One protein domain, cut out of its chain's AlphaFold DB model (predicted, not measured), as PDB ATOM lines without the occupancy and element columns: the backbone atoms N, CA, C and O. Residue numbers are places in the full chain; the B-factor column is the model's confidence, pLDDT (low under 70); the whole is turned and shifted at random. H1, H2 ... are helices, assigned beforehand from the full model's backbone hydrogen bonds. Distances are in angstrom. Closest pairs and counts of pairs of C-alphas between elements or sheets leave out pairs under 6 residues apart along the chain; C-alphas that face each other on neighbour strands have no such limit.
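AT A GLANCE: This is residues 279 to 329 of the 333 residues of the protein "Hypothetical protein" of Miscanthus lutarioriparius (UniProt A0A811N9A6). A small, rounded cluster of four short helices: H2, H3 and H4 make a rough triangle, with H3 at the last residues of H2 and H4 folding back from H3 to the first half of H2, and H1 packs on H2 and H3, side by side with H2 in a helical hairpin. H3 turns off at the corner after the last residues of H2, while H4 crosses the first half of H2 at about a right angle with its own last residues. The printed part has 51 residues with four named helices, in the order H1, H2, H3, H4, and no named strand; the class is all helix. The whole is compact, with a radius of gyration of the C-alphas of 9.5 A and spans of 23 by 20 by 20 A.

IN THESE COORDINATES: H1 is residues 279 to 284, 8.6 A from first to last C-alpha, and begins with C-alpha 279 at (298.373, 216.435, 282.024). H2 is residues 291 to 303, the longest helix at 18.6 A, with C-alpha 291 at (308.022, 221.840, 291.917). H3 is residues 305 to 312, 10.8 A long. H4 is residues 316 to 327, 16.1 A long, and ends with C-alpha 327 at (308.048, 230.625, 283.625).

HOW THE PARTS SIT: H2 is the hub, touching the three other helices. H1 and H2, a helical hairpin, touch at a shallow tilt of 17 degrees, opposite ways; their closest C-alphas are those of Val 283 and Leu 294, 6.5 A apart. H2 and H3 only just touch, with 3 pairs of C-alphas within 8 A, and only at the corner by their link; H2 does so with residues 301 to 302 alone, and the closest C-alphas are those of Leu 301 and Gly 308, 4.6 A apart. H2 touches H4 about perpendicular, at 90 degrees, with residues 293 to 297 of H2 and 323 to 327 of H4 alone; the closest C-alphas are those of Ala 293 and Leu 327, 6.9 A apart. H1 and H3 touch at a steep tilt of 57 degrees, the same way, closest at the C-alphas of Leu 279 and Val 312, 5.8 A apart. H3 and H4 are close but not clearly touching, with the C-alphas of Phe 311 and Arg 319 closest at 6.4 A. In H1, H2, H3 and H4 every O i to N i+4 pair is within hydrogen-bond range.

THE WHOLE: The two C-alphas farthest apart are those of Ser 290 and Thr 306, at 24.0 A. The printed part has no cut. The links H2 to H3 and H3 to H4 are tight, and the link H1 to H2, 6 residues, is short. The mean pLDDT of the printed part is 89.3, and no printed residue is under 70.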
ATOM      1  N   LEU A 279     297.853 215.061 281.904       90.00
ATOM      2  CA  LEU A 279     298.373 216.435 282.024       90.00
ATOM      3  C   LEU A 279     299.250 216.633 283.266       90.00
ATOM      4  O   LEU A 279     300.266 217.319 283.190       90.00
ATOM      5  N   TYR A 280     298.874 216.033 284.398       89.50
ATOM      6  CA  TYR A 280     299.661 216.132 285.629       89.50
ATOM      7  C   TYR A 280     301.034 215.466 285.471       89.50
ATOM      8  O   TYR A 280     302.052 216.083 285.780       89.50
ATOM      9  N   LEU A 281     301.067 214.243 284.928       89.75
ATOM     10  CA  LEU A 281     302.303 213.507 284.648       89.75
ATOM     11  C   LEU A 281     303.177 214.281 283.653       89.75
ATOM     12  O   LEU A 281     304.306 214.634 283.976       89.75
ATOM     13  N   ALA A 282     302.607 214.689 282.516       89.94
ATOM     14  CA  ALA A 282     303.330 215.377 281.450       89.94
ATOM     15  C   ALA A 282     304.009 216.693 281.887       89.94
ATOM     16  O   ALA A 282     304.984 217.097 281.247       89.94
ATOM     17  N   VAL A 283     303.509 217.359 282.941       91.25
ATOM     18  CA  VAL A 283     304.159 218.518 283.581       91.25
ATOM     19  C   VAL A 283     305.177 218.072 284.640       91.25
ATOM     20  O   VAL A 283     306.323 218.518 284.606       91.25
ATOM     21  N   MET A 284     304.787 217.195 285.572       88.38
ATOM     22  CA  MET A 284     305.614 216.811 286.729       88.38
ATOM     23  C   MET A 284     306.816 215.923 286.382       88.38
ATOM     24  O   MET A 284     307.763 215.853 287.161       88.38
ATOM     25  N   GLU A 285     306.800 215.269 285.222       87.81
ATOM     26  CA  GLU A 285     307.916 214.481 284.687       87.81
ATOM     27  C   GLU A 285     309.037 215.350 284.089       87.81
ATOM     28  O   GLU A 285     310.100 214.822 283.775       87.81
ATOM     29  N   THR A 286     308.847 216.670 283.938       82.38
ATOM     30  CA  THR A 286     309.906 217.559 283.429       82.38
ATOM     31  C   THR A 286     310.936 217.866 284.534       82.38
ATOM     32  O   THR A 286     310.613 218.548 285.508       82.38
ATOM     33  N   PRO A 287     312.192 217.379 284.433       76.56
ATOM     34  CA  PRO A 287     313.140 217.404 285.555       76.56
ATOM     35  C   PRO A 287     313.843 218.761 285.736       76.56
ATOM     36  O   PRO A 287     314.609 218.940 286.679       76.56
ATOM     37  N   SER A 288     313.617 219.707 284.822       80.38
ATOM     38  CA  SER A 288     314.399 220.940 284.670       80.38
ATOM     39  C   SER A 288     314.002 222.092 285.608       80.38
ATOM     40  O   SER A 288     314.592 223.167 285.509       80.38
ATOM     41  N   PHE A 289     312.990 221.923 286.471       85.88
ATOM     42  CA  PHE A 289     312.339 223.029 287.192       85.88
ATOM     43  C   PHE A 289     312.025 222.713 288.659       85.88
ATOM     44  O   PHE A 289     311.929 221.556 289.069       85.88
ATOM     45  N   SER A 290     311.791 223.760 289.460       89.69
ATOM     46  CA  SER A 290     311.265 223.599 290.817       89.69
ATOM     47  C   SER A 290     309.803 223.134 290.794       89.69
ATOM     48  O   SER A 290     309.015 223.514 289.926       89.69
ATOM     49  N   LYS A 291     309.407 222.334 291.792       88.69
ATOM     50  CA  LYS A 291     308.022 221.840 291.917       88.69
ATOM     51  C   LYS A 291     307.003 222.977 292.026       88.69
ATOM     52  O   LYS A 291     305.897 222.852 291.519       88.69
ATOM     53  N   GLU A 292     307.384 224.092 292.642       88.31
ATOM     54  CA  GLU A 292     306.553 225.293 292.768       88.31
ATOM     55  C   GLU A 292     306.251 225.909 291.395       88.31
ATOM     56  O   GLU A 292     305.087 226.132 291.060       88.31
ATOM     57  N   ALA A 293     307.277 226.083 290.556       90.06
ATOM     58  CA  ALA A 293     307.128 226.565 289.186       90.06
ATOM     59  C   ALA A 293     306.260 225.619 288.331       90.06
ATOM     60  O   ALA A 293     305.381 226.071 287.591       90.06
ATOM     61  N   LEU A 294     306.439 224.301 288.483       91.56
ATOM     62  CA  LEU A 294     305.619 223.288 287.806       91.56
ATOM     63  C   LEU A 294     304.150 223.313 288.254       91.56
ATOM     64  O   LEU A 294     303.263 223.197 287.411       91.56
ATOM     65  N   ILE A 295     303.869 223.528 289.543       91.25
ATOM     66  CA  ILE A 295     302.497 223.693 290.055       91.25
ATOM     67  C   ILE A 295     301.844 224.955 289.467       91.25
ATOM     68  O   ILE A 295     300.692 224.896 289.034       91.25
ATOM     69  N   VAL A 296     302.569 226.077 289.374       91.38
ATOM     70  CA  VAL A 296     302.053 227.306 288.738       91.38
ATOM     71  C   VAL A 296     301.726 227.056 287.260       91.38
ATOM     72  O   VAL A 296     300.610 227.344 286.825       91.38
ATOM     73  N   ALA A 297     302.637 226.442 286.498       91.88
ATOM     74  CA  ALA A 297     302.385 226.095 285.099       91.88
ATOM     75  C   ALA A 297     301.204 225.116 284.936       91.88
ATOM     76  O   ALA A 297     300.367 225.301 284.052       91.88
ATOM     77  N   TYR A 298     301.087 224.118 285.818       91.44
ATOM     78  CA  TYR A 298     299.975 223.169 285.835       91.44
ATOM     79  C   TYR A 298     298.628 223.862 286.085       91.44
ATOM     80  O   TYR A 298     297.694 223.647 285.316       91.44
ATOM     81  N   THR A 299     298.519 224.746 287.088       91.38
ATOM     82  CA  THR A 299     297.263 225.488 287.343       91.38
ATOM     83  C   THR A 299     296.845 226.350 286.150       91.38
ATOM     84  O   THR A 299     295.686 226.313 285.743       91.38
ATOM     85  N   TYR A 300     297.793 227.017 285.487       91.69
ATOM     86  CA  TYR A 300     297.515 227.746 284.249       91.69
ATOM     87  C   TYR A 300     297.036 226.835 283.102       91.69
ATOM     88  O   TYR A 300     296.149 227.228 282.340       91.69
ATOM     89  N   LEU A 301     297.583 225.621 282.968       91.69
ATOM     90  CA  LEU A 301     297.163 224.644 281.954       91.69
ATOM     91  C   LEU A 301     295.787 224.013 282.259       91.69
ATOM     92  O   LEU A 301     295.084 223.643 281.316       91.69
ATOM     93  N   LEU A 302     295.371 223.946 283.534       88.00
ATOM     94  CA  LEU A 302     294.000 223.587 283.931       88.00
ATOM     95  C   LEU A 302     292.986 224.644 283.469       88.00
ATOM     96  O   LEU A 302     291.978 224.302 282.843       88.00
ATOM     97  N   ASP A 303     293.271 225.924 283.732       87.44
ATOM     98  CA  ASP A 303     292.426 227.043 283.299       87.44
ATOM     99  C   ASP A 303     292.368 227.134 281.763       87.44
ATOM    100  O   ASP A 303     291.306 227.319 281.162       87.44
ATOM    101  N   ASN A 304     293.512 226.940 281.097       88.00
ATOM    102  CA  ASN A 304     293.671 227.075 279.650       88.00
ATOM    103  C   ASN A 304     293.625 225.707 278.949       88.00
ATOM    104  O   ASN A 304     294.580 225.298 278.289       88.00
ATOM    105  N   LYS A 305     292.480 225.016 279.048       84.12
ATOM    106  CA  LYS A 305     292.232 223.644 278.537       84.12
ATOM    107  C   LYS A 305     292.782 223.343 277.131       84.12
ATOM    108  O   LYS A 305     293.201 222.218 276.865       84.12
ATOM    109  N   THR A 306     292.764 224.315 276.214       85.50
ATOM    110  CA  THR A 306     293.305 224.171 274.849       85.50
ATOM    111  C   THR A 306     294.831 224.078 274.832       85.50
ATOM    112  O   THR A 306     295.376 223.231 274.127       85.50
ATOM    113  N   GLN A 307     295.516 224.882 275.652       87.19
ATOM    114  CA  GLN A 307     296.959 224.780 275.887       87.19
ATOM    115  C   GLN A 307     297.290 223.486 276.639       87.19
ATOM    116  O   GLN A 307     298.196 222.777 276.221       87.19
ATOM    117  N   GLY A 308     296.509 223.116 277.665       89.44
ATOM    118  CA  GLY A 308     296.662 221.846 278.391       89.44
ATOM    119  C   GLY A 308     296.625 220.619 277.471       89.44
ATOM    120  O   GLY A 308     297.547 219.809 277.477       89.44
ATOM    121  N   ARG A 309     295.608 220.522 276.602       86.06
ATOM    122  CA  ARG A 309     295.503 219.445 275.601       86.06
ATOM    123  C   ARG A 309     296.660 219.463 274.595       86.06
ATOM    124  O   ARG A 309     297.166 218.404 274.241       86.06
ATOM    125  N   GLY A 310     297.085 220.647 274.147       88.56
ATOM    126  CA  GLY A 310     298.242 220.788 273.259       88.56
ATOM    127  C   GLY A 310     299.549 220.328 273.911       88.56
ATOM    128  O   GLY A 310     300.327 219.624 273.279       88.56
ATOM    129  N   PHE A 311     299.759 220.675 275.183       91.19
ATOM    130  CA  PHE A 311     300.964 220.374 275.956       91.19
ATOM    131  C   PHE A 311     301.174 218.867 276.178       91.19
ATOM    132  O   PHE A 311     302.295 218.387 276.040       91.19
ATOM    133  N   VAL A 312     300.107 218.097 276.437       90.44
ATOM    134  CA  VAL A 312     300.188 216.621 276.537       90.44
ATOM    135  C   VAL A 312     300.638 215.983 275.216       90.44
ATOM    136  O   VAL A 312     301.377 215.004 275.228       90.44
ATOM    137  N   GLY A 313     300.251 216.563 274.076       87.81
ATOM    138  CA  GLY A 313     300.688 216.119 272.747       87.81
ATOM    139  C   GLY A 313     302.110 216.541 272.353       87.81
ATOM    140  O   GLY A 313     302.556 216.192 271.259       87.81
ATOM    141  N   MET A 314     302.830 217.299 273.189       89.06
ATOM    142  CA  MET A 314     304.204 217.724 272.906       89.06
ATOM    143  C   MET A 314     305.232 216.689 273.379       89.06
ATOM    144  O   MET A 314     305.133 216.116 274.468       89.06
ATOM    145  N   THR A 315     306.290 216.519 272.584       91.50
ATOM    146  CA  THR A 315     307.519 215.838 273.015       91.50
ATOM    147  C   THR A 315     308.125 216.538 274.234       91.50
ATOM    148  O   THR A 315     307.948 217.742 274.421       91.50
ATOM    149  N   GLU A 316     308.864 215.796 275.058       88.31
ATOM    150  CA  GLU A 316     309.452 216.300 276.310       88.31
ATOM    151  C   GLU A 316     310.303 217.555 276.089       88.31
ATOM    152  O   GLU A 316     310.087 218.562 276.756       88.31
ATOM    153  N   SER A 317     311.165 217.563 275.068       90.31
ATOM    154  CA  SER A 317     311.973 218.731 274.689       90.31
ATOM    155  C   SER A 317     311.125 219.972 274.377       90.31
ATOM    156  O   SER A 317     311.505 221.090 274.723       90.31
ATOM    157  N   ASN A 318     309.957 219.790 273.753       90.81
ATOM    158  CA  ASN A 318     309.042 220.882 273.423       90.81
ATOM    159  C   ASN A 318     308.242 221.347 274.651       90.81
ATOM    160  O   ASN A 318     308.042 222.552 274.811       90.81
ATOM    161  N   ARG A 319     307.851 220.429 275.549       91.88
ATOM    162  CA  ARG A 319     307.274 220.760 276.866       91.88
ATOM    163  C   ARG A 319     308.248 221.594 277.701       91.88
ATOM    164  O   ARG A 319     307.858 222.617 278.257       91.88
ATOM    165  N   ASP A 320     309.521 221.215 277.711       91.50
ATOM    166  CA  ASP A 320     310.594 221.898 278.437       91.50
ATOM    167  C   ASP A 320     310.851 223.319 277.882       91.50
ATOM    168  O   ASP A 320     310.954 224.287 278.640       91.50
ATOM    169  N   ILE A 321     310.854 223.490 276.551       91.88
ATOM    170  CA  ILE A 321     310.926 224.810 275.892       91.88
ATOM    171  C   ILE A 321     309.673 225.657 276.179       91.88
ATOM    172  O   ILE A 321     309.793 226.865 276.409       91.88
ATOM    173  N   TRP A 322     308.478 225.057 276.184       93.69
ATOM    174  CA  TRP A 322     307.233 225.752 276.524       93.69
ATOM    175  C   TRP A 322     307.273 226.263 277.971       93.69
ATOM    176  O   TRP A 322     307.003 227.442 278.206       93.69
ATOM    177  N   LEU A 323     307.705 225.422 278.918       92.81
ATOM    178  CA  LEU A 323     307.847 225.780 280.330       92.81
ATOM    179  C   LEU A 323     308.872 226.902 280.536       92.81
ATOM    180  O   LEU A 323     308.537 227.881 281.196       92.81
ATOM    181  N   LYS A 324     310.053 226.857 279.897       91.44
ATOM    182  CA  LYS A 324     311.034 227.970 279.944       91.44
ATOM    183  C   LYS A 324     310.404 229.288 279.481       91.44
ATOM    184  O   LYS A 324     310.477 230.302 280.170       91.44
ATOM    185  N   ASN A 325     309.699 229.264 278.349       92.50
ATOM    186  CA  ASN A 325     309.024 230.442 277.797       92.50
ATOM    187  C   ASN A 325     307.801 230.915 278.603       92.50
ATOM    188  O   ASN A 325     307.371 232.058 278.421       92.50
ATOM    189  N   TYR A 326     307.204 230.057 279.431       92.31
ATOM    190  CA  TYR A 326     306.093 230.405 280.314       92.31
ATOM    191  C   TYR A 326     306.597 230.959 281.653       92.31
ATOM    192  O   TYR A 326     306.167 232.030 282.080       92.31
ATOM    193  N   LEU A 327     307.543 230.277 282.297       91.38
ATOM    194  CA  LEU A 327     308.048 230.625 283.625       91.38
ATOM    195  C   LEU A 327     308.880 231.915 283.603       91.38
ATOM    196  O   LEU A 327     308.683 232.765 284.471       91.38
ATOM    197  N   ALA A 328     309.678 232.144 282.551       90.62
ATOM    198  CA  ALA A 328     310.394 233.407 282.346       90.62
ATOM    199  C   ALA A 328     309.458 234.629 282.225       90.62
ATOM    200  O   ALA A 328     309.815 235.726 282.638       90.62
ATOM    201  N   LYS A 329     308.235 234.460 281.696       90.56
ATOM    202  CA  LYS A 329     307.234 235.547 281.599       90.56
ATOM    203  C   LYS A 329     306.522 235.842 282.919       90.56
ATOM    204  O   LYS A 329     305.854 236.867 283.025       90.56
TER     205      LYS A 329